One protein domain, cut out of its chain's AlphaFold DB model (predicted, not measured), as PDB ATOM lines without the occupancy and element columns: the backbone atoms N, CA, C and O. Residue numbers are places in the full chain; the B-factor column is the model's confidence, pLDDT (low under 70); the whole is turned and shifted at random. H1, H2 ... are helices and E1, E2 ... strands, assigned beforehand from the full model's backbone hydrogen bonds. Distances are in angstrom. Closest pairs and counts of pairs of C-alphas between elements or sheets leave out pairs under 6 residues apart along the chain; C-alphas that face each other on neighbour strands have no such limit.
ATOM      1  N   PRO A 149      24.597 -18.597 107.397       91.38
ATOM      2  CA  PRO A 149      25.871 -18.085 107.855       91.38
ATOM      3  C   PRO A 149      26.198 -16.792 107.118       91.38
ATOM      4  O   PRO A 149      26.077 -16.685 105.894       91.38
ATOM      5  N   LEU A 150      26.698 -15.833 107.879       92.62
ATOM      6  CA  LEU A 150      27.176 -14.561 107.402       92.62
ATOM      7  C   LEU A 150      28.319 -14.762 106.408       92.62
ATOM      8  O   LEU A 150      29.353 -15.372 106.709       92.62
ATOM      9  N   LYS A 151      28.144 -14.173 105.229       92.44
ATOM     10  CA  LYS A 151      29.179 -14.081 104.204       92.44
ATOM     11  C   LYS A 151      29.728 -12.661 104.151       92.44
ATOM     12  O   LYS A 151      29.009 -11.677 104.312       92.44
ATOM     13  N   ASP A 152      31.030 -12.553 103.943       91.25
ATOM     14  CA  ASP A 152      31.697 -11.284 103.696       91.25
ATOM     15  C   ASP A 152      31.375 -10.764 102.283       91.25
ATOM     16  O   ASP A 152      30.794 -11.469 101.459       91.25
ATOM     17  N   GLN A 153      31.817  -9.549 101.955       91.00
ATOM     18  CA  GLN A 153      31.630  -8.920 100.638       91.00
ATOM     19  C   GLN A 153      32.173  -9.766  99.470       91.00
ATOM     20  O   GLN A 153      31.769  -9.589  98.327       91.00
ATOM     21  N   LYS A 154      33.092 -10.697  99.754       90.50
ATOM     22  CA  LYS A 154      33.667 -11.646  98.788       90.50
ATOM     23  C   LYS A 154      32.889 -12.961  98.666       90.50
ATOM     24  O   LYS A 154      33.330 -13.856  97.954       90.50
ATOM     25  N   GLY A 155      31.792 -13.118  99.404       91.44
ATOM     26  CA  GLY A 155      31.054 -14.377  99.513       91.44
ATOM     27  C   GLY A 155      31.727 -15.434 100.400       91.44
ATOM     28  O   GLY A 155      31.226 -16.553 100.486       91.44
ATOM     29  N   GLU A 156      32.845 -15.107 101.059       92.31
ATOM     30  CA  GLU A 156      33.538 -16.003 101.996       92.31
ATOM     31  C   GLU A 156      32.840 -16.024 103.363       92.31
ATOM     32  O   GLU A 156      32.287 -15.013 103.785       92.31
ATOM     33  N   LEU A 157      32.890 -17.152 104.078       93.88
ATOM     34  CA  LEU A 157      32.303 -17.269 105.418       93.88
ATOM     35  C   LEU A 157      33.001 -16.333 106.416       93.88
ATOM     36  O   LEU A 157      34.232 -16.243 106.447       93.88
ATOM     37  N   ALA A 158      32.209 -15.664 107.250       95.38
ATOM     38  CA  ALA A 158      32.698 -14.890 108.380       95.38
ATOM     39  C   ALA A 158      32.668 -15.739 109.658       95.38
ATOM     40  O   ALA A 158      31.718 -16.483 109.915       95.38
ATOM     41  N   PHE A 159      33.715 -15.623 110.475       96.25
ATOM     42  CA  PHE A 159      33.905 -16.477 111.646       96.25
ATOM     43  C   PHE A 159      33.937 -15.681 112.946       96.25
ATOM     44  O   PHE A 159      34.437 -14.566 113.008       96.25
ATOM     45  N   ARG A 160      33.499 -16.286 114.040       96.50
ATOM     46  CA  ARG A 160      33.754 -15.815 115.394       96.50
ATOM     47  C   ARG A 160      34.896 -16.638 115.981       96.50
ATOM     48  O   ARG A 160      34.842 -17.867 115.928       96.50
ATOM     49  N   PRO A 161      35.924 -16.004 116.564       96.56
ATOM     50  CA  PRO A 161      36.978 -16.748 117.233       96.56
ATOM     51  C   PRO A 161      36.477 -17.220 118.605       96.56
ATOM     52  O   PRO A 161      36.249 -16.410 119.505       96.56
ATOM     53  N   ILE A 162      36.298 -18.532 118.774       94.50
ATOM     54  CA  ILE A 162      35.928 -19.151 120.052       94.50
ATOM     55  C   ILE A 162      37.040 -20.126 120.433       94.50
ATOM     56  O   ILE A 162      37.101 -21.251 119.937       94.50
ATOM     57  N   SER A 163      37.935 -19.712 121.339       94.81
ATOM     58  CA  SER A 163      39.140 -20.493 121.647       94.81
ATOM     59  C   SER A 163      39.934 -20.753 120.352       94.81
ATOM     60  O   SER A 163      40.124 -19.819 119.582       94.81
ATOM     61  N   TYR A 164      40.399 -21.978 120.090       95.06
ATOM     62  CA  TYR A 164      41.181 -22.334 118.895       95.06
ATOM     63  C   TYR A 164      40.361 -22.577 117.622       95.06
ATOM     64  O   TYR A 164      40.958 -22.753 116.560       95.06
ATOM     65  N   LEU A 165      39.031 -22.653 117.720       90.31
ATOM     66  CA  LEU A 165      38.180 -23.025 116.595       90.31
ATOM     67  C   LEU A 165      37.449 -21.788 116.053       90.31
ATOM     68  O   LEU A 165      36.798 -21.075 116.824       90.31
ATOM     69  N   PRO A 166      37.540 -21.515 114.740       93.06
ATOM     70  CA  PRO A 166      36.668 -20.541 114.107       93.06
ATOM     71  C   PRO A 166      35.253 -21.124 114.027       93.06
ATOM     72  O   PRO A 166      35.073 -22.253 113.576       93.06
ATOM     73  N   TRP A 167      34.254 -20.364 114.467       92.62
ATOM     74  CA  TRP A 167      32.847 -20.764 114.397       92.62
ATOM     75  C   TRP A 167      32.105 -19.883 113.389       92.62
ATOM     76  O   TRP A 167      32.260 -18.663 113.478       92.62
ATOM     77  N   PRO A 168      31.343 -20.424 112.422       93.44
ATOM     78  CA  PRO A 168      30.567 -19.594 111.505       93.44
ATOM     79  C   PRO A 168      29.523 -18.785 112.276       93.44
ATOM     80  O   PRO A 168      29.000 -19.217 113.302       93.44
ATOM     81  N   VAL A 169      29.261 -17.581 111.800       94.38
ATOM     82  CA  VAL A 169      28.399 -16.606 112.472       94.38
ATOM     83  C   VAL A 169      27.095 -16.473 111.688       94.38
ATOM     84  O   VAL A 169      27.190 -16.501 110.466       94.38
ATOM     85  N   PRO A 170      25.915 -16.330 112.315       94.06
ATOM     86  CA  PRO A 170      24.674 -16.106 111.575       94.06
ATOM     87  C   PRO A 170      24.621 -14.701 110.954       94.06
ATOM     88  O   PRO A 170      25.356 -13.795 111.354       94.06
ATOM     89  N   GLU A 171      23.801 -14.528 109.921       92.62
ATOM     90  CA  GLU A 171      23.729 -13.302 109.113       92.62
ATOM     91  C   GLU A 171      23.301 -12.052 109.900       92.62
ATOM     92  O   GLU A 171      23.783 -10.950 109.629       92.62
ATOM     93  N   ASP A 172      22.455 -12.230 110.910       92.62
ATOM     94  CA  ASP A 172      21.926 -11.190 111.800       92.62
ATOM     95  C   ASP A 172      22.894 -10.788 112.925       92.62
ATOM     96  O   ASP A 172      22.607  -9.904 113.734       92.62
ATOM     97  N   TYR A 173      24.065 -11.417 112.991       94.25
ATOM     98  CA  TYR A 173      24.987 -11.211 114.090       94.25
ATOM     99  C   TYR A 173      25.679  -9.847 114.037       94.25
ATOM    100  O   TYR A 173      26.494  -9.544 113.157       94.25
ATOM    101  N   GLU A 174      25.427  -9.040 115.061       93.44
ATOM    102  CA  GLU A 174      26.045  -7.730 115.207       93.44
ATOM    103  C   GLU A 174      27.505  -7.827 115.671       93.44
ATOM    104  O   GLU A 174      27.840  -8.435 116.693       93.44
ATOM    105  N   GLY A 175      28.400  -7.153 114.952       94.50
ATOM    106  CA  GLY A 175      29.790  -7.041 115.368       94.50
ATOM    107  C   GLY A 175      30.669  -6.309 114.369       94.50
ATOM    108  O   GLY A 175      30.318  -6.092 113.208       94.50
ATOM    109  N   THR A 176      31.856  -5.932 114.829       95.88
ATOM    110  CA  THR A 176      32.880  -5.341 113.971       95.88
ATOM    111  C   THR A 176      33.607  -6.459 113.228       95.88
ATOM    112  O   THR A 176      34.050  -7.437 113.837       95.88
ATOM    113  N   ARG A 177      33.747  -6.301 111.909       96.50
ATOM    114  CA  ARG A 177      34.443  -7.251 111.034       96.50
ATOM    115  C   ARG A 177      35.917  -6.870 110.924       96.50
ATOM    116  O   ARG A 177      36.234  -5.736 110.581       96.50
ATOM    117  N   LEU A 178      36.811  -7.817 111.180       96.75
ATOM    118  CA  LEU A 178      38.256  -7.654 111.039       96.75
ATOM    119  C   LEU A 178      38.827  -8.769 110.173       96.75
ATOM    120  O   LEU A 178      38.520  -9.939 110.376       96.75
ATOM    121  N   ARG A 179      39.692  -8.414 109.224       97.12
ATOM    122  CA  ARG A 179      40.371  -9.394 108.370       97.12
ATOM    123  C   ARG A 179      41.730  -9.730 108.967       97.12
ATOM    124  O   ARG A 179      42.565  -8.846 109.111       97.12
ATOM    125  N   VAL A 180      41.948 -10.998 109.302       97.25
ATOM    126  CA  VAL A 180      43.171 -11.481 109.956       97.25
ATOM    127  C   VAL A 180      43.792 -12.600 109.125       97.25
ATOM    128  O   VAL A 180      43.085 -13.474 108.624       97.25
ATOM    129  N   ALA A 181      45.117 -12.573 108.984       97.00
ATOM    130  CA  ALA A 181      45.875 -13.592 108.266       97.00
ATOM    131  C   ALA A 181      45.996 -14.877 109.108       97.00
ATOM    132  O   ALA A 181      46.674 -14.891 110.136       97.00
ATOM    133  N   VAL A 182      45.355 -15.959 108.670       96.50
ATOM    134  CA  VAL A 182      45.337 -17.281 109.324       96.50
ATOM    135  C   VAL A 182      45.453 -18.392 108.274       96.50
ATOM    136  O   VAL A 182      45.206 -18.151 107.098       96.50
ATOM    137  N   GLY A 183      45.814 -19.609 108.669       94.75
ATOM    138  CA  GLY A 183      46.030 -20.737 107.752       94.75
ATOM    139  C   GLY A 183      47.420 -21.339 107.910       94.75
ATOM    140  O   GLY A 183      48.050 -21.172 108.952       94.75
ATOM    141  N   GLU A 184      47.923 -22.044 106.904       94.50
ATOM    142  CA  GLU A 184      49.267 -22.623 106.964       94.50
ATOM    143  C   GLU A 184      50.332 -21.520 107.115       94.50
ATOM    144  O   GLU A 184      50.192 -20.408 106.604       94.50
ATOM    145  N   ARG A 185      51.426 -21.807 107.832       94.25
ATOM    146  CA  ARG A 185      52.504 -20.830 108.068       94.25
ATOM    147  C   ARG A 185      53.063 -20.225 106.768       94.25
ATOM    148  O   ARG A 185      53.422 -19.050 106.764       94.25
ATOM    149  N   SER A 186      53.179 -21.032 105.713       92.75
ATOM    150  CA  SER A 186      53.717 -20.670 104.392       92.75
ATOM    151  C   SER A 186      52.719 -19.888 103.527       92.75
ATOM    152  O   SER A 186      53.135 -19.053 102.728       92.75
ATOM    153  N   SER A 187      51.421 -20.131 103.704       94.31
ATOM    154  CA  SER A 187      50.334 -19.637 102.853       94.31
ATOM    155  C   SER A 187      49.188 -19.077 103.707       94.31
ATOM    156  O   SER A 187      48.062 -19.570 103.711       94.31
ATOM    157  N   LYS A 188      49.478 -18.013 104.467       94.38
ATOM    158  CA  LYS A 188      48.465 -17.342 105.294       94.38
ATOM    159  C   LYS A 188      47.391 -16.706 104.408       94.38
ATOM    160  O   LYS A 188      47.696 -15.973 103.470       94.38
ATOM    161  N   GLU A 189      46.134 -16.906 104.769       93.94
ATOM    162  CA  GLU A 189      44.975 -16.362 104.073       93.94
ATOM    163  C   GLU A 189      44.268 -15.323 104.942       93.94
ATOM    164  O   GLU A 189      44.062 -15.511 106.141       93.94
ATOM    165  N   MET A 190      43.838 -14.219 104.336       95.88
ATOM    166  CA  MET A 190      43.070 -13.193 105.043       95.88
ATOM    167  C   MET A 190      41.621 -13.646 105.225       95.88
ATOM    168  O   MET A 190      40.848 -13.581 104.266       95.88
ATOM    169  N   ARG A 191      41.248 -14.045 106.445       95.88
ATOM    170  CA  ARG A 191      39.879 -14.445 106.810       95.88
ATOM    171  C   ARG A 191      39.175 -13.373 107.622       95.88
ATOM    172  O   ARG A 191      39.812 -12.655 108.393       95.88
ATOM    173  N   THR A 192      37.863 -13.285 107.457       97.12
ATOM    174  CA  THR A 192      37.037 -12.283 108.132       97.12
ATOM    175  C   THR A 192      36.520 -12.840 109.451       97.12
ATOM    176  O   THR A 192      35.838 -13.863 109.486       97.12
ATOM    177  N   PHE A 193      36.858 -12.151 110.536       97.69
ATOM    178  CA  PHE A 193      36.423 -12.458 111.886       97.69
ATOM    179  C   PHE A 193      35.480 -11.381 112.414       97.69
ATOM    180  O   PHE A 193      35.736 -10.189 112.237       97.69
ATOM    181  N   VAL A 194      34.402 -11.793 113.075       97.56
ATOM    182  CA  VAL A 194      33.396 -10.905 113.658       97.56
ATOM    183  C   VAL A 194      33.528 -10.914 115.172       97.56
ATOM    184  O   VAL A 194      33.552 -11.966 115.813       97.56
ATOM    185  N   PHE A 195      33.611  -9.716 115.739       97.31
ATOM    186  CA  PHE A 195      33.784  -9.498 117.167       97.31
ATOM    187  C   PHE A 195      32.671  -8.608 117.709       97.31
ATOM    188  O   PHE A 195      32.420  -7.519 117.191       97.31
ATOM    189  N   ASN A 196      32.066  -9.027 118.816       95.56
ATOM    190  CA  ASN A 196      31.088  -8.199 119.523       95.56
ATOM    191  C   ASN A 196      31.859  -7.157 120.303       95.56
ATOM    192  O   ASN A 196      32.821  -7.500 120.988       95.56
ATOM    193  N   LYS A 197      31.440  -5.902 120.261       90.94
ATOM    194  CA  LYS A 197      32.041  -4.882 121.119       90.94
ATOM    195  C   LYS A 197      31.730  -5.222 122.580       90.94
ATOM    196  O   LYS A 197      30.579  -5.512 122.902       90.94
ATOM    197  N   LEU A 198      32.742  -5.255 123.450       88.38
ATOM    198  CA  LEU A 198      32.494  -5.410 124.892       88.38
ATOM    199  C   LEU A 198      32.119  -4.064 125.502       88.38
ATOM    200  O   LEU A 198      31.435  -4.022 126.524       88.38
ATOM    201  N   ARG A 199      32.582  -2.974 124.886       90.50
ATOM    202  CA  ARG A 199      32.342  -1.607 125.319       90.50
ATOM    203  C   ARG A 199      31.551  -0.852 124.250       90.50
ATOM    204  O   ARG A 199      31.858  -0.986 123.067       90.50
ATOM    205  N   PRO A 200      30.571  -0.017 124.633       89.94
ATOM    206  CA  PRO A 200      29.816   0.782 123.666       89.94
ATOM    207  C   PRO A 200      30.717   1.781 122.918       89.94
ATOM    208  O   PRO A 200      30.531   2.017 121.727       89.94
ATOM    209  N   ASP A 201      31.734   2.308 123.604       93.00
ATOM    210  CA  ASP A 201      32.762   3.226 123.103       93.00
ATOM    211  C   ASP A 201      34.045   2.503 122.644       93.00
ATOM    212  O   ASP A 201      35.089   3.132 122.476       93.00
ATOM    213  N   GLY A 202      33.990   1.178 122.479       94.25
ATOM    214  CA  GLY A 202      35.137   0.356 122.107       94.25
ATOM    215  C   GLY A 202      35.452   0.404 120.612       94.25
ATOM    216  O   GLY A 202      34.576   0.188 119.767       94.25
ATOM    217  N   GLU A 203      36.722   0.624 120.288       95.56
ATOM    218  CA  GLU A 203      37.287   0.445 118.952       95.56
ATOM    219  C   GLU A 203      38.169  -0.805 118.928       95.56
ATOM    220  O   GLU A 203      38.990  -1.015 119.820       95.56
ATOM    221  N   LEU A 204      37.983  -1.659 117.919       96.50
ATOM    222  CA  LEU A 204      38.821  -2.840 117.747       96.50
ATOM    223  C   LEU A 204      39.989  -2.528 116.828       96.50
ATOM    224  O   LEU A 204      39.796  -2.052 115.713       96.50
ATOM    225  N   LEU A 205      41.180  -2.885 117.282       96.50
ATOM    226  CA  LEU A 205      42.430  -2.657 116.582       96.50
ATOM    227  C   LEU A 205      43.120  -3.998 116.337       96.50
ATOM    228  O   LEU A 205      43.197  -4.852 117.226       96.50
ATOM    229  N   LEU A 206      43.628  -4.174 115.120       97.56
ATOM    230  CA  LEU A 206      44.490  -5.289 114.751       97.56
ATOM    231  C   LEU A 206      45.941  -4.816 114.831       97.56
ATOM    232  O   LEU A 206      46.355  -3.963 114.054       97.56
ATOM    233  N   VAL A 207      46.713  -5.376 115.756       97.69
ATOM    234  CA  VAL A 207      48.117  -5.013 115.962       97.69
ATOM    235  C   VAL A 207      48.991  -6.238 115.743       97.69
ATOM    236  O   VAL A 207      48.839  -7.244 116.427       97.69
ATOM    237  N   THR A 208      49.933  -6.163 114.809       97.31
ATOM    238  CA  THR A 208      50.825  -7.286 114.487       97.31
ATOM    239  C   THR A 208      52.220  -7.033 115.043       97.31
ATOM    240  O   THR A 208      52.840  -6.055 114.655       97.31
ATOM    241  N   LEU A 209      52.737  -7.879 115.936       97.38
ATOM    242  CA  LEU A 209      54.030  -7.697 116.612       97.38
ATOM    243  C   LEU A 209      54.938  -8.928 116.464       97.38
ATOM    244  O   LEU A 209      54.446 -10.056 116.484       97.38
ATOM    245  N   PRO A 210      56.268  -8.756 116.383       97.31
ATOM    246  CA  PRO A 210      57.202  -9.878 116.445       97.31
ATOM    247  C   PRO A 210      57.259 -10.495 117.856       97.31
ATOM    248  O   PRO A 210      56.869  -9.879 118.848       97.31
ATOM    249  N   ARG A 211      57.774 -11.727 117.959       96.50
ATOM    250  CA  ARG A 211      58.084 -12.378 119.248       96.50
ATOM    251  C   ARG A 211      59.527 -12.042 119.677       96.50
ATOM    252  O   ARG A 211      60.405 -12.092 118.819       96.50
ATOM    253  N   PRO A 212      59.812 -11.800 120.974       96.06
ATOM    254  CA  PRO A 212      58.874 -11.703 122.096       96.06
ATOM    255  C   PRO A 212      58.013 -10.431 122.024       96.06
ATOM    256  O   PRO A 212      58.484  -9.386 121.593       96.06
ATOM    257  N   LEU A 213      56.757 -10.521 122.484       97.00
ATOM    258  CA  LEU A 213      55.774  -9.436 122.337       97.00
ATOM    259  C   LEU A 213      56.133  -8.174 123.136       97.00
ATOM    260  O   LEU A 213      55.851  -7.071 122.685       97.00
ATOM    261  N   GLY A 214      56.719  -8.332 124.328       97.56
ATOM    262  CA  GLY A 214      57.024  -7.205 125.219       97.56
ATOM    263  C   GLY A 214      55.797  -6.551 125.867       97.56
ATOM    264  O   GLY A 214      55.853  -5.378 126.211       97.56
ATOM    265  N   ILE A 215      54.693  -7.288 126.026       98.50
ATOM    266  CA  ILE A 215      53.446  -6.798 126.633       98.50
ATOM    267  C   ILE A 215      53.210  -7.520 127.960       98.50
ATOM    268  O   ILE A 215      53.286  -8.752 128.019       98.50
ATOM    269  N   VAL A 216      52.885  -6.762 129.004       98.38
ATOM    270  CA  VAL A 216      52.479  -7.275 130.312       98.38
ATOM    271  C   VAL A 216      50.954  -7.293 130.377       98.38
ATOM    272  O   VAL A 216      50.296  -6.255 130.314       98.38
ATOM    273  N   PHE A 217      50.395  -8.495 130.494       98.56
ATOM    274  CA  PHE A 217      48.958  -8.711 130.624       98.56
ATOM    275  C   PHE A 217      48.594  -9.068 132.065       98.56
ATOM    276  O   PHE A 217      49.235  -9.926 132.675       98.56
ATOM    277  N   GLU A 218      47.500  -8.494 132.551       98.38
ATOM    278  CA  GLU A 218      46.814  -8.900 133.777       98.38
ATOM    279  C   GLU A 218      45.428  -9.434 133.427       98.38
ATOM    280  O   GLU A 218      44.817  -9.033 132.436       98.38
ATOM    281  N   TYR A 219      44.932 -10.381 134.218       98.44
ATOM    282  CA  TYR A 219      43.616 -10.961 134.003       98.44
ATOM    283  C   TYR A 219      42.641 -10.475 135.067       98.44
ATOM    284  O   TYR A 219      42.784 -10.805 136.242       98.44
ATOM    285  N   ASP A 220      41.618  -9.744 134.634       97.88
ATOM    286  CA  ASP A 220      40.500  -9.365 135.488       97.88
ATOM    287  C   ASP A 220      39.532 -10.552 135.593       97.88
ATOM    288  O   ASP A 220      38.768 -10.845 134.666       97.88
ATOM    289  N   GLU A 221      39.551 -11.245 136.733       97.06
ATOM    290  CA  GLU A 221      38.671 -12.387 137.000       97.06
ATOM    291  C   GLU A 221      37.184 -12.014 137.049       97.06
ATOM    292  O   GLU A 221      36.334 -12.840 136.704       97.06
ATOM    293  N   ARG A 222      36.848 -10.772 137.433       96.75
ATOM    294  CA  ARG A 222      35.453 -10.316 137.532       96.75
ATOM    295  C   ARG A 222      34.849 -10.161 136.145       96.75
ATOM    296  O   ARG A 222      33.731 -10.609 135.899       96.75
ATOM    297  N   ARG A 223      35.605  -9.549 135.230       95.50
ATOM    298  CA  ARG A 223      35.182  -9.332 133.837       95.50
ATOM    299  C   ARG A 223      35.515 -10.504 132.916       95.50
ATOM    300  O   ARG A 223      34.961 -10.583 131.821       95.50
ATOM    301  N   LYS A 224      36.376 -11.424 133.366       97.12
ATOM    302  CA  LYS A 224      36.929 -12.549 132.595       97.12
ATOM    303  C   LYS A 224      37.631 -12.078 131.321       97.12
ATOM    304  O   LYS A 224      37.368 -12.588 130.230       97.12
ATOM    305  N   GLN A 225      38.480 -11.066 131.468       97.19
ATOM    306  CA  GLN A 225      39.147 -10.364 130.371       97.19
ATOM    307  C   GLN A 225      40.632 -10.189 130.690       97.19
ATOM    308  O   GLN A 225      40.996  -9.940 131.836       97.19
ATOM    309  N   ALA A 226      41.487 -10.312 129.674       98.12
ATOM    310  CA  ALA A 226      42.901  -9.978 129.791       98.12
ATOM    311  C   ALA A 226      43.108  -8.522 129.359       98.12
ATOM    312  O   ALA A 226      42.718  -8.145 128.255       98.12
ATOM    313  N   ILE A 227      43.702  -7.718 130.231       98.19
ATOM    314  CA  ILE A 227      43.935  -6.288 130.043       98.19
ATOM    315  C   ILE A 227      45.440  -6.068 129.926       98.19
ATOM    316  O   ILE A 227      46.236  -6.721 130.605       98.19
ATOM    317  N   VAL A 228      45.843  -5.165 129.040       98.50
ATOM    318  CA  VAL A 228      47.229  -4.711 128.940       98.50
ATOM    319  C   VAL A 228      47.506  -3.765 130.100       98.50
ATOM    320  O   VAL A 228      46.866  -2.724 130.204       98.50
ATOM    321  N   VAL A 229      48.451  -4.108 130.968       98.38
ATOM    322  CA  VAL A 229      48.820  -3.257 132.113       98.38
ATOM    323  C   VAL A 229      49.996  -2.374 131.767       98.38
ATOM    324  O   VAL A 229      49.968  -1.179 132.036       98.38
ATOM    325  N   ASP A 230      51.017  -2.960 131.150       98.56
ATOM    326  CA  ASP A 230      52.258  -2.260 130.862       98.56
ATOM    327  C   ASP A 230      52.973  -2.858 129.645       98.56
ATOM    328  O   ASP A 230      52.643  -3.954 129.175       98.56
ATOM    329  N   LEU A 231      53.958  -2.132 129.128       98.56
ATOM    330  CA  LEU A 231      54.840  -2.566 128.054       98.56
ATOM    331  C   LEU A 231      56.271  -2.629 128.580       98.56
ATOM    332  O   LEU A 231      56.733  -1.725 129.264       98.56
ATOM    333  N   VAL A 232      56.999  -3.684 128.223       98.50
ATOM    334  CA  VAL A 232      58.404  -3.826 128.614       98.50
ATOM    335  C   VAL A 232      59.228  -2.766 127.885       98.50
ATOM    336  O   VAL A 232      59.202  -2.706 126.651       98.50
ATOM    337  N   GLU A 233      59.969  -1.953 128.631       98.06
ATOM    338  CA  GLU A 233      60.799  -0.887 128.068       98.06
ATOM    339  C   GLU A 233      61.811  -1.427 127.050       98.06
ATOM    340  O   GLU A 233      62.441  -2.468 127.243       98.06
ATOM    341  N   GLY A 234      61.941  -0.728 125.921       97.81
ATOM    342  CA  GLY A 234      62.849  -1.118 124.841       97.81
ATOM    343  C   GLY A 234      62.345  -2.274 123.969       97.81
ATOM    344  O   GLY A 234      62.966  -2.566 122.946       97.81
ATOM    345  N   SER A 235      61.210  -2.897 124.302       98.12
ATOM    346  CA  SER A 235      60.583  -3.915 123.452       98.12
ATOM    347  C   SER A 235      59.992  -3.329 122.165       98.12
ATOM    348  O   SER A 235      59.742  -2.129 122.061       98.12
ATOM    349  N   TYR A 236      59.693  -4.186 121.183       97.06
ATOM    350  CA  TYR A 236      59.032  -3.759 119.944       97.06
ATOM    351  C   TYR A 236      57.662  -3.110 120.191       97.06
ATOM    352  O   TYR A 236      57.302  -2.171 119.481       97.06
ATOM    353  N   ALA A 237      56.907  -3.568 121.196       97.75
ATOM    354  CA  ALA A 237      55.633  -2.953 121.561       97.75
ATOM    355  C   ALA A 237      55.826  -1.525 122.101       97.75
ATOM    356  O   ALA A 237      55.131  -0.609 121.662       97.75
ATOM    357  N   ASP A 238      56.807  -1.321 122.987       98.00
ATOM    358  CA  ASP A 238      57.155   0.000 123.525       98.00
ATOM    359  C   ASP A 238      57.674   0.949 122.428       98.00
ATOM    360  O   ASP A 238      57.214   2.083 122.303       98.00
ATOM    361  N   GLN A 239      58.556   0.464 121.549       96.81
ATOM    362  CA  GLN A 239      59.055   1.239 120.407       96.81
ATOM    363  C   GLN A 239      57.918   1.684 119.476       96.81
ATOM    364  O   GLN A 239      57.852   2.855 119.096       96.81
ATOM    365  N   ARG A 240      56.976   0.787 119.143       96.25
ATOM    366  CA  ARG A 240      55.812   1.142 118.314       96.25
ATOM    367  C   ARG A 240      54.874   2.120 119.005       96.25
ATOM    368  O   ARG A 240      54.375   3.026 118.346       96.25
ATOM    369  N   ARG A 241      54.664   1.990 120.318       96.50
ATOM    370  CA  ARG A 241      53.919   2.981 121.108       96.50
ATOM    371  C   ARG A 241      54.585   4.357 121.034       96.50
ATOM    372  O   ARG A 241      53.889   5.342 120.809       96.50
ATOM    373  N   LYS A 242      55.910   4.436 121.192       96.00
ATOM    374  CA  LYS A 242      56.668   5.698 121.097       96.00
ATOM    375  C   LYS A 242      56.527   6.336 119.715       96.00
ATOM    376  O   LYS A 242      56.234   7.522 119.623       96.00
ATOM    377  N   VAL A 243      56.645   5.541 118.650       95.44
ATOM    378  CA  VAL A 243      56.457   6.007 117.264       95.44
ATOM    379  C   VAL A 243      55.021   6.492 117.025       95.44
ATOM    380  O   VAL A 243      54.825   7.559 116.450       95.44
ATOM    381  N   ALA A 244      54.016   5.759 117.509       94.44
ATOM    382  CA  ALA A 244      52.611   6.165 117.430       94.44
ATOM    383  C   ALA A 244      52.324   7.455 118.220       94.44
ATOM    384  O   ALA A 244      51.527   8.281 117.790       94.44
ATOM    385  N   GLY A 245      53.018   7.676 119.342       92.19
ATOM    386  CA  GLY A 245      52.945   8.931 120.093       92.19
ATOM    387  C   GLY A 245      53.439  10.144 119.298       92.19
ATOM    388  O   GLY A 245      52.915  11.241 119.475       92.19
ATOM    389  N   LEU A 246      54.399   9.946 118.389       94.12
ATOM    390  CA  LEU A 246      54.880  10.990 117.477       94.12
ATOM    391  C   LEU A 246      53.952  11.191 116.268       94.12
ATOM    392  O   LEU A 246      53.919  12.279 115.698       94.12
ATOM    393  N   ASN A 247      53.197  10.161 115.868       92.19
ATOM    394  CA  ASN A 247      52.298  10.205 114.718       92.19
ATOM    395  C   ASN A 247      50.908   9.653 115.064       92.19
ATOM    396  O   ASN A 247      50.656   8.455 114.954       92.19
ATOM    397  N   GLN A 248      49.976  10.557 115.378       82.19
ATOM    398  CA  GLN A 248      48.595  10.224 115.760       82.19
ATOM    399  C   GLN A 248      47.818   9.417 114.703       82.19
ATOM    400  O   GLN A 248      46.793   8.818 115.022       82.19
ATOM    401  N   ARG A 249      48.280   9.387 113.444       83.81
ATOM    402  CA  ARG A 249      47.648   8.586 112.383       83.81
ATOM    403  C   ARG A 249      47.978   7.096 112.496       83.81
ATOM    404  O   ARG A 249      47.226   6.278 111.980       83.81
ATOM    405  N   LEU A 250      49.077   6.735 113.162       79.56
ATOM    406  CA  LEU A 250      49.497   5.349 113.356       79.56
ATOM    407  C   LEU A 250      48.857   4.788 114.629       79.56
ATOM    408  O   LEU A 250      49.473   4.742 115.690       79.56
ATOM    409  N   GLN A 251      47.604   4.350 114.524       82.19
ATOM    410  CA  GLN A 251      46.872   3.752 115.651       82.19
ATOM    411  C   GLN A 251      47.216   2.269 115.892       82.19
ATOM    412  O   GLN A 251      46.717   1.660 116.837       82.19
ATOM    413  N   GLU A 252      48.108   1.693 115.080       89.62
ATOM    414  CA  GLU A 252      48.525   0.284 115.104       89.62
ATOM    415  C   GLU A 252      49.550  -0.032 116.216       89.62
ATOM    416  O   GLU A 252      50.585  -0.670 115.998       89.62
ATOM    417  N   CYS A 253      49.285   0.428 117.435       95.94
ATOM    418  CA  CYS A 253      50.085   0.123 118.617       95.94
ATOM    419  C   CYS A 253      49.195  -0.418 119.735       95.94
ATOM    420  O   CYS A 253      47.988  -0.193 119.735       95.94
ATOM    421  N   VAL A 254      49.784  -1.134 120.692       97.25
ATOM    422  CA  VAL A 254      49.092  -1.557 121.917       97.25
ATOM    423  C   VAL A 254      49.338  -0.508 123.001       97.25
ATOM    424  O   VAL A 254      50.464  -0.026 123.136       97.25
ATOM    425  N   LEU A 255      48.308  -0.164 123.772       97.19
ATOM    426  CA  LEU A 255      48.389   0.771 124.891       97.19
ATOM    427  C   LEU A 255      47.948   0.107 126.207       97.19
ATOM    428  O   LEU A 255      47.103  -0.791 126.194       97.19
ATOM    429  N   PRO A 256      48.481   0.562 127.356       97.69
ATOM    430  CA  PRO A 256      47.927   0.224 128.663       97.69
ATOM    431  C   PRO A 256      46.427   0.531 128.744       97.69
ATOM    432  O   PRO A 256      45.974   1.599 128.334       97.69
ATOM    433  N   GLY A 257      45.655  -0.411 129.281       97.44
ATOM    434  CA  GLY A 257      44.197  -0.361 129.371       97.44
ATOM    435  C   GLY A 257      43.452  -1.013 128.202       97.44
ATOM    436  O   GLY A 257      42.238  -1.207 128.309       97.44
ATOM    437  N   ASP A 258      44.141  -1.388 127.119       98.00
ATOM    438  CA  ASP A 258      43.540  -2.152 126.024       98.00
ATOM    439  C   ASP A 258      43.128  -3.558 126.499       98.00
ATOM    440  O   ASP A 258      43.821  -4.199 127.293       98.00
ATOM    441  N   VAL A 259      42.007  -4.070 125.986       97.94
ATOM    442  CA  VAL A 259      41.498  -5.409 126.320       97.94
ATOM    443  C   VAL A 259      41.834  -6.386 125.200       97.94
ATOM    444  O   VAL A 259      41.452  -6.179 124.053       97.94
ATOM    445  N   LEU A 260      42.511  -7.489 125.516       98.38
ATOM    446  CA  LEU A 260      42.825  -8.536 124.546       98.38
ATOM    447  C   LEU A 260      41.560  -9.317 124.164       98.38
ATOM    448  O   LEU A 260      40.959  -9.989 125.003       98.38
ATOM    449  N   ARG A 261      41.195  -9.275 122.879       98.12
ATOM    450  CA  ARG A 261      40.033  -9.972 122.303       98.12
ATOM    451  C   ARG A 261      40.420 -11.269 121.613       98.12
ATOM    452  O   ARG A 261      39.732 -12.279 121.750       98.12
ATOM    453  N   ALA A 262      41.533 -11.260 120.886       98.44
ATOM    454  CA  ALA A 262      42.085 -12.456 120.267       98.44
ATOM    455  C   ALA A 262      43.594 -12.347 120.038       98.44
ATOM    456  O   ALA A 262      44.155 -11.256 119.982       98.44
ATOM    457  N   VAL A 263      44.246 -13.496 119.879       98.56
ATOM    458  CA  VAL A 263      45.669 -13.596 119.545       98.56
ATOM    459  C   VAL A 263      45.901 -14.698 118.524       98.56
ATOM    460  O   VAL A 263      45.402 -15.811 118.676       98.56
ATOM    461  N   SER A 264      46.679 -14.419 117.483       98.31
ATOM    462  CA  SER A 264      47.122 -15.453 116.556       98.31
ATOM    463  C   SER A 264      48.158 -16.357 117.226       98.31
ATOM    464  O   SER A 264      49.139 -15.869 117.791       98.31
ATOM    465  N   CYS A 265      47.997 -17.667 117.132       97.69
ATOM    466  CA  CYS A 265      48.948 -18.628 117.672       97.69
ATOM    467  C   CYS A 265      49.131 -19.819 116.728       97.69
ATOM    468  O   CYS A 265      48.296 -20.085 115.865       97.69
ATOM    469  N   THR A 266      50.242 -20.535 116.877       97.19
ATOM    470  CA  THR A 266      50.538 -21.697 116.032       97.19
ATOM    471  C   THR A 266      49.820 -22.926 116.578       97.19
ATOM    472  O   THR A 266      49.979 -23.272 117.743       97.19
ATOM    473  N   ASN A 267      49.054 -23.629 115.756       95.94
ATOM    474  CA  ASN A 267      48.476 -24.929 116.056       95.94
ATOM    475  C   ASN A 267      49.064 -26.005 115.137       95.94
ATOM    476  O   ASN A 267      49.407 -25.727 113.990       95.94
ATOM    477  N   PHE A 268      49.183 -27.228 115.647       94.00
ATOM    478  CA  PHE A 268      49.622 -28.371 114.852       94.00
ATOM    479  C   PHE A 268      48.392 -29.089 114.315       94.00
ATOM    480  O   PHE A 268      47.546 -29.529 115.093       94.00
ATOM    481  N   VAL A 269      48.289 -29.175 112.993       90.94
ATOM    482  CA  VAL A 269      47.231 -29.912 112.306       90.94
ATOM    483  C   VAL A 269      47.817 -31.237 111.839       90.94
ATOM    484  O   VAL A 269      48.846 -31.277 111.163       90.94
ATOM    485  N   TYR A 270      47.161 -32.325 112.234       89.25
ATOM    486  CA  TYR A 270      47.532 -33.684 111.865       89.25
ATOM    487  C   TYR A 270      46.567 -34.154 110.776       89.25
ATOM    488  O   TYR A 270      45.474 -34.619 111.108       89.25
ATOM    489  N   PRO A 271      46.907 -34.005 109.483       84.75
ATOM    490  CA  PRO A 271      46.085 -34.587 108.428       84.75
ATOM    491  C   PRO A 271      46.013 -36.110 108.614       84.75
ATOM    492  O   PRO A 271      46.928 -36.704 109.182       84.75
ATOM    493  N   THR A 272      44.971 -36.770 108.106       80.00
ATOM    494  CA  THR A 272      44.775 -38.226 108.279       80.00
ATOM    495  C   THR A 272      45.999 -39.041 107.841       80.00
ATOM    496  O   THR A 272      46.368 -40.017 108.488       80.00
ATOM    497  N   ASN A 273      46.710 -38.579 106.809       79.94
ATOM    498  CA  ASN A 273      47.937 -39.212 106.311       79.94
ATOM    499  C   ASN A 273      49.126 -39.085 107.286       79.94
ATOM    500  O   ASN A 273      50.061 -39.879 107.226       79.94
ATOM    501  N   ALA A 274      49.107 -38.106 108.194       83.62
ATOM    502  CA  ALA A 274      50.131 -37.947 109.224       83.62
ATOM    503  C   ALA A 274      50.000 -38.976 110.355       83.62
ATOM    504  O   ALA A 274      51.005 -39.319 110.973       83.62
ATOM    505  N   LEU A 275      48.799 -39.518 110.599       79.00
ATOM    506  CA  LEU A 275      48.582 -40.534 111.640       79.00
ATOM    507  C   LEU A 275      49.349 -41.832 111.357       79.00
ATOM    508  O   LEU A 275      49.774 -42.506 112.289       79.00
ATOM    509  N   PHE A 276      49.583 -42.145 110.082       86.38
ATOM    510  CA  PHE A 276      50.349 -43.315 109.645       86.38
ATOM    511  C   PHE A 276      51.824 -42.997 109.355       86.38
ATOM    512  O   PHE A 276      52.516 -43.794 108.728       86.38
ATOM    513  N   GLY A 277      52.312 -41.818 109.760       87.12
ATOM    514  CA  GLY A 277      53.703 -41.403 109.551       87.12
ATOM    515  C   GLY A 277      54.065 -41.050 108.103       87.12
ATOM    516  O   GLY A 277      55.223 -40.751 107.829       87.12
ATOM    517  N   ALA A 278      53.098 -41.036 107.179       88.94
ATOM    518  CA  ALA A 278      53.354 -40.736 105.770       88.94
ATOM    519  C   ALA A 278      53.573 -39.235 105.501       88.94
ATOM    520  O   ALA A 278      54.161 -38.867 104.486       88.94
ATOM    521  N   LYS A 279      53.101 -38.354 106.394       91.81
ATOM    522  CA  LYS A 279      53.261 -36.897 106.279       91.81
ATOM    523  C   LYS A 279      53.595 -36.274 107.634       91.81
ATOM    524  O   LYS A 279      53.014 -36.648 108.649       91.81
ATOM    525  N   ALA A 280      54.506 -35.303 107.657       91.88
ATOM    526  CA  ALA A 280      54.794 -34.541 108.870       91.88
ATOM    527  C   ALA A 280      53.593 -33.650 109.270       91.88
ATOM    528  O   ALA A 280      52.869 -33.184 108.386       91.88
ATOM    529  N   PRO A 281      53.384 -33.379 110.574       93.00
ATOM    530  CA  PRO A 281      52.355 -32.448 111.030       93.00
ATOM    531  C   PRO A 281      52.577 -31.040 110.477       93.00
ATOM    532  O   PRO A 281      53.701 -30.530 110.459       93.00
ATOM    533  N   GLU A 282      51.493 -30.388 110.079       93.94
ATOM    534  CA  GLU A 282      51.538 -29.039 109.527       93.94
ATOM    535  C   GLU A 282      51.361 -27.995 110.630       93.94
ATOM    536  O   GLU A 282      50.603 -28.181 111.585       93.94
ATOM    537  N   ARG A 283      52.052 -26.860 110.493       95.25
ATOM    538  CA  ARG A 283      51.926 -25.716 111.403       95.25
ATOM    539  C   ARG A 283      50.968 -24.695 110.806       95.25
ATOM    540  O   ARG A 283      51.277 -24.077 109.789       95.25
ATOM    541  N   HIS A 284      49.833 -24.500 111.463       95.94
ATOM    542  CA  HIS A 284      48.798 -23.556 111.056       95.94
ATOM    543  C   HIS A 284      48.729 -22.400 112.051       95.94
ATOM    544  O   HIS A 284      48.690 -22.615 113.257       95.94
ATOM    545  N   ILE A 285      48.703 -21.165 111.569       97.44
ATOM    546  CA  ILE A 285      48.392 -19.984 112.366       97.44
ATOM    547  C   ILE A 285      46.875 -19.889 112.500       97.44
ATOM    548  O   ILE A 285      46.164 -19.724 111.511       97.44
ATOM    549  N   VAL A 286      46.379 -19.985 113.728       97.00
ATOM    550  CA  VAL A 286      44.955 -19.868 114.059       97.00
ATOM    551  C   VAL A 286      44.727 -18.645 114.934       97.00
ATOM    552  O   VAL A 286      45.623 -18.226 115.666       97.00
ATOM    553  N   LEU A 287      43.528 -18.068 114.880       98.00
ATOM    554  CA  LEU A 287      43.159 -16.941 115.730       98.00
ATOM    555  C   LEU A 287      42.463 -17.449 116.993       98.00
ATOM    556  O   LEU A 287      41.328 -17.914 116.934       98.00
ATOM    557  N   TYR A 288      43.146 -17.360 118.131       98.38
ATOM    558  CA  TYR A 288      42.599 -17.753 119.421       98.38
ATOM    559  C   TYR A 288      41.722 -16.645 120.008       98.38
ATOM    560  O   TYR A 288      42.230 -15.568 120.318       98.38
ATOM    561  N   GLY A 289      40.428 -16.905 120.201       98.12
ATOM    562  CA  GLY A 289      39.511 -15.970 120.863       98.12
ATOM    563  C   GLY A 289      39.707 -15.960 122.379       98.12
ATOM    564  O   GLY A 289      39.559 -17.000 123.017       98.12
ATOM    565  N   ALA A 290      40.021 -14.801 122.959       98.00
ATOM    566  CA  ALA A 290      40.308 -14.629 124.387       98.00
ATOM    567  C   ALA A 290      39.060 -14.317 125.236       98.00
ATOM    568  O   ALA A 290      39.092 -14.444 126.463       98.00
ATOM    569  N   ASP A 291      37.946 -13.955 124.602       96.31
ATOM    570  CA  ASP A 291      36.724 -13.536 125.288       96.31
ATOM    571  C   ASP A 291      36.151 -14.613 126.209       96.31
ATOM    572  O   ASP A 291      35.856 -15.736 125.784       96.31
ATOM    573  N   LYS A 292      35.940 -14.243 127.481       95.69
ATOM    574  CA  LYS A 292      35.382 -15.109 128.535       95.69
ATOM    575  C   LYS A 292      36.178 -16.410 128.748       95.69
ATOM    576  O   LYS A 292      35.679 -17.324 129.410       95.69
ATOM    577  N   GLN A 293      37.401 -16.508 128.221       97.50
ATOM    578  CA  GLN A 293      38.274 -17.664 128.401       97.50
ATOM    579  C   GLN A 293      39.028 -17.581 129.725       97.50
ATOM    580  O   GLN A 293      39.274 -16.499 130.258       97.50
ATOM    581  N   LYS A 294      39.424 -18.739 130.261       97.75
ATOM    582  CA  LYS A 294      40.248 -18.816 131.474       97.75
ATOM    583  C   LYS A 294      41.652 -18.281 131.200       97.75
ATOM    584  O   LYS A 294      42.232 -18.549 130.148       97.75
ATOM    585  N   TRP A 295      42.247 -17.628 132.197       97.88
ATOM    586  CA  TRP A 295      43.596 -17.072 132.076       97.88
ATOM    587  C   TRP A 295      44.664 -18.104 131.692       97.88
ATOM    588  O   TRP A 295      45.564 -17.818 130.905       97.88
ATOM    589  N   SER A 296      44.567 -19.334 132.205       97.94
ATOM    590  CA  SER A 296      45.479 -20.426 131.835       97.94
ATOM    591  C   SER A 296      45.455 -20.731 130.334       97.94
ATOM    592  O   SER A 296      46.515 -20.934 129.744       97.94
ATOM    593  N   SER A 297      44.277 -20.710 129.709       98.00
ATOM    594  CA  SER A 297      44.105 -20.960 128.278       98.00
ATOM    595  C   SER A 297      44.641 -19.807 127.430       98.00
ATOM    596  O   SER A 297      45.364 -20.058 126.468       98.00
ATOM    597  N   ILE A 298      44.383 -18.558 127.840       98.25
ATOM    598  CA  ILE A 298      44.916 -17.357 127.175       98.25
ATOM    599  C   ILE A 298      46.451 -17.349 127.236       98.25
ATOM    600  O   ILE A 298      47.110 -17.187 126.211       98.25
ATOM    601  N   ARG A 299      47.043 -17.616 128.410       98.00
ATOM    602  CA  ARG A 299      48.503 -17.761 128.553       98.00
ATOM    603  C   ARG A 299      49.057 -18.888 127.693       98.00
ATOM    604  O   ARG A 299      50.125 -18.730 127.109       98.00
ATOM    605  N   GLY A 300      48.347 -20.014 127.622       97.81
ATOM    606  CA  GLY A 300      48.691 -21.123 126.739       97.81
ATOM    607  C   GLY A 300      48.774 -20.672 125.284       97.81
ATOM    608  O   GLY A 300      49.797 -20.895 124.649       97.81
ATOM    609  N   ALA A 301      47.755 -19.965 124.791       97.88
ATOM    610  CA  ALA A 301      47.720 -19.439 123.427       97.88
ATOM    611  C   ALA A 301      48.829 -18.405 123.158       97.88
ATOM    612  O   ALA A 301      49.508 -18.498 122.140       97.88
ATOM    613  N   LEU A 302      49.082 -17.476 124.089       97.44
ATOM    614  CA  LEU A 302      50.160 -16.479 123.977       97.44
ATOM    615  C   LEU A 302      51.547 -17.134 123.883       97.44
ATOM    616  O   LEU A 302      52.384 -16.731 123.070       97.44
ATOM    617  N   LYS A 303      51.782 -18.179 124.688       97.19
ATOM    618  CA  LYS A 303      53.025 -18.965 124.672       97.19
ATOM    619  C   LYS A 303      53.154 -19.864 123.443       97.19
ATOM    620  O   LYS A 303      54.257 -20.296 123.130       97.19
ATOM    621  N   LYS A 304      52.050 -20.170 122.762       96.44
ATOM    622  CA  LYS A 304      52.034 -21.109 121.646       96.44
ATOM    623  C   LYS A 304      52.516 -20.425 120.365       96.44
ATOM    624  O   LYS A 304      51.831 -19.571 119.798       96.44
ATOM    625  N   GLY A 305      53.697 -20.824 119.915       94.88
ATOM    626  CA  GLY A 305      54.331 -20.360 118.684       94.88
ATOM    627  C   GLY A 305      55.794 -19.989 118.904       94.88
ATOM    628  O   GLY A 305      56.166 -19.476 119.958       94.88
ATOM    629  N   ASP A 306      56.606 -20.238 117.888       96.12
ATOM    630  CA  ASP A 306      58.039 -19.955 117.889       96.12
ATOM    631  C   ASP A 306      58.334 -18.640 117.149       96.12
ATOM    632  O   ASP A 306      57.535 -18.177 116.338       96.12
ATOM    633  N   VAL A 307      59.523 -18.060 117.346       96.25
ATOM    634  CA  VAL A 307      59.974 -16.875 116.578       96.25
ATOM    635  C   VAL A 307      59.976 -17.154 115.066       96.25
ATOM    636  O   VAL A 307      59.608 -16.298 114.268       96.25
ATOM    637  N   LYS A 308      60.293 -18.393 114.662       95.25
ATOM    638  CA  LYS A 308      60.258 -18.844 113.258       95.25
ATOM    639  C   LYS A 308      58.851 -18.941 112.653       95.25
ATOM    640  O   LYS A 308      58.734 -19.181 111.453       95.25
ATOM    641  N   ASP A 309      57.794 -18.833 113.458       95.38
ATOM    642  CA  ASP A 309      56.414 -18.822 112.956       95.38
ATOM    643  C   ASP A 309      55.997 -17.424 112.444       95.38
ATOM    644  O   ASP A 309      54.975 -17.282 111.765       95.38
ATOM    645  N   GLY A 310      56.838 -16.413 112.693       95.31
ATOM    646  CA  GLY A 310      56.672 -15.038 112.240       95.31
ATOM    647  C   GLY A 310      55.982 -14.152 113.274       95.31
ATOM    648  O   GLY A 310      55.988 -14.424 114.477       95.31
ATOM    649  N   GLU A 311      55.408 -13.057 112.787       96.94
ATOM    650  CA  GLU A 311      54.711 -12.088 113.625       96.94
ATOM    651  C   GLU A 311      53.374 -12.626 114.152       96.94
ATOM    652  O   GLU A 311      52.732 -13.494 113.552       96.94
ATOM    653  N   VAL A 312      52.962 -12.077 115.290       97.56
ATOM    654  CA  VAL A 312      51.735 -12.388 116.012       97.56
ATOM    655  C   VAL A 312      50.762 -11.231 115.849       97.56
ATOM    656  O   VAL A 312      51.057 -10.111 116.251       97.56
ATOM    657  N   SER A 313      49.582 -11.511 115.317       98.19
ATOM    658  CA  SER A 313      48.470 -10.570 115.271       98.19
ATOM    659  C   SER A 313      47.650 -10.645 116.559       98.19
ATOM    660  O   SER A 313      47.146 -11.702 116.940       98.19
ATOM    661  N   LEU A 314      47.512  -9.510 117.229       98.31
ATOM    662  CA  LEU A 314      46.674  -9.291 118.398       98.31
ATOM    663  C   LEU A 314      45.457  -8.480 117.968       98.31
ATOM    664  O   LEU A 314      45.591  -7.463 117.294       98.31
ATOM    665  N   VAL A 315      44.274  -8.917 118.379       98.19
ATOM    666  CA  VAL A 315      43.060  -8.105 118.296       98.19
ATOM    667  C   VAL A 315      42.810  -7.555 119.685       98.19
ATOM    668  O   VAL A 315      42.576  -8.324 120.621       98.19
ATOM    669  N   VAL A 316      42.880  -6.237 119.818       97.94
ATOM    670  CA  VAL A 316      42.656  -5.535 121.080       97.94
ATOM    671  C   VAL A 316      41.479  -4.578 120.950       97.94
ATOM    672  O   VAL A 316      41.217  -4.045 119.876       97.94
ATOM    673  N   GLU A 317      40.746  -4.381 122.037       97.50
ATOM    674  CA  GLU A 317      39.687  -3.384 122.137       97.50
ATOM    675  C   GLU A 317      40.175  -2.215 122.983       97.50
ATOM    676  O   GLU A 317      40.487  -2.375 124.167       97.50
ATOM    677  N   ARG A 318      40.215  -1.037 122.366       96.19
ATOM    678  CA  ARG A 318      40.605   0.220 122.989       96.19
ATOM    679  C   ARG A 318      39.371   1.042 123.318       96.19
ATOM    680  O   ARG A 318      38.413   1.085 122.550       96.19
ATOM    681  N   ARG A 319      39.401   1.737 124.454       94.81
ATOM    682  CA  ARG A 319      38.398   2.762 124.753       94.81
ATOM    683  C   ARG A 319      38.644   3.982 123.871       94.81
ATOM    684  O   ARG A 319      39.745   4.523 123.907       94.81
ATOM    685  N   ARG A 320      37.624   4.454 123.157       88.25
ATOM    686  CA  ARG A 320      37.681   5.757 122.493       88.25
ATOM    687  C   ARG A 320      37.731   6.852 123.565       88.25
ATOM    688  O   ARG A 320      36.767   7.028 124.308       88.25
TER     689      ARG A 320
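This is residues 149 to 320 of the 321 residues of the protein "Hypothetical protein" of Dunaliella tertiolecta (UniProt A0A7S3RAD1). One large, strongly twisted sheet of eight strands, E3 to E10, curls round helix H3, while the small hairpin of E1 and E2 covers part of it near E4 and E9, its strands crossing those of the sheet. Helix H1 packs near one end, by E5 and E7, and at the other end E8 and E9 run far out towards the short helix H2. The printed part has 172 residues with three named helices and ten named strands, in the order E1 E2 E3 E4 E5 E6 E7 H1 E8 H2 E9 H3 E10. The large sheet is branched and antiparallel in each neighbour pair, and the class is mixed, helices and strands. The whole is compact, with a radius of gyration of the C-alphas of 16.6 A and spans of 52 by 40 by 33 A.

The longest strand is E8, residues 259 to 269, 28.8 A from C-alpha 259 at (41.498, -5.409, 126.320) to C-alpha 269 at (47.231, -29.912, 112.306). The sheet also holds E3, residues 176 to 184, 24.8 A; E4, 188 to 195; E5, 202 to 209; E6, 215 to 220; E7, 225 to 231; E9, 282 to 289, 21.1 A; and E10, 312 to 319, 22.0 A, ending at C-alpha 319 (38.398, 2.762, 124.753). E1 is residues 159 to 162 and E2 165 to 168. H1 is residues 236 to 246, 15.5 A, H2 272 to 275, and H3 295 to 303, 12.1 A.

E8 has E7 and E9 on one side and E10 on the other side; N 260 and O 226, N 265 and O 286, and N 261 and O 315 are each 2.8 A apart, within hydrogen-bond range. E3 has E9 on one side, with N 183 and O 285 at 2.9 A, and E4 on the other side, in a hairpin with N 178 and O 193 at 2.8 A. The edge strands are E4, E5 and E6; N 205 of E5 and O 316 of E10 are 2.8 A apart, and N 218 and O 227 of the hairpin E6 and E7 2.9 A. H3 is on this sheet, with the C-alphas of Cys 265 and Ala 301, the closest of E8 and H3, 5.9 A apart. H1 is on it too, at a height over the sheet of 9.4 A, and only just over none of its strands, with 2 of its C-alphas falling on E6. H2 is not on it. The hairpin E1 and E2, with N 160 and O 167 at 2.7 A, forms a sandwich, two sheets face to face, with the large sheet; their strands stand at 74 degrees. The closest C-alphas of E1 and E9, Pro 161 and Gly 289, are 4.5 A apart. In H1 and H3 every O i to N i+4 pair is within hydrogen-bond range; H2 is too short for one.

The two C-alphas farthest apart are those of Leu 246 and Phe 276, at 55.1 A. The printed part has no cut, and its one long link is H1 to E8, residues 247 to 258. No printed residue is under 70 in pLDDT; the mean of the printed part is 94.9, and that of H2 is 81.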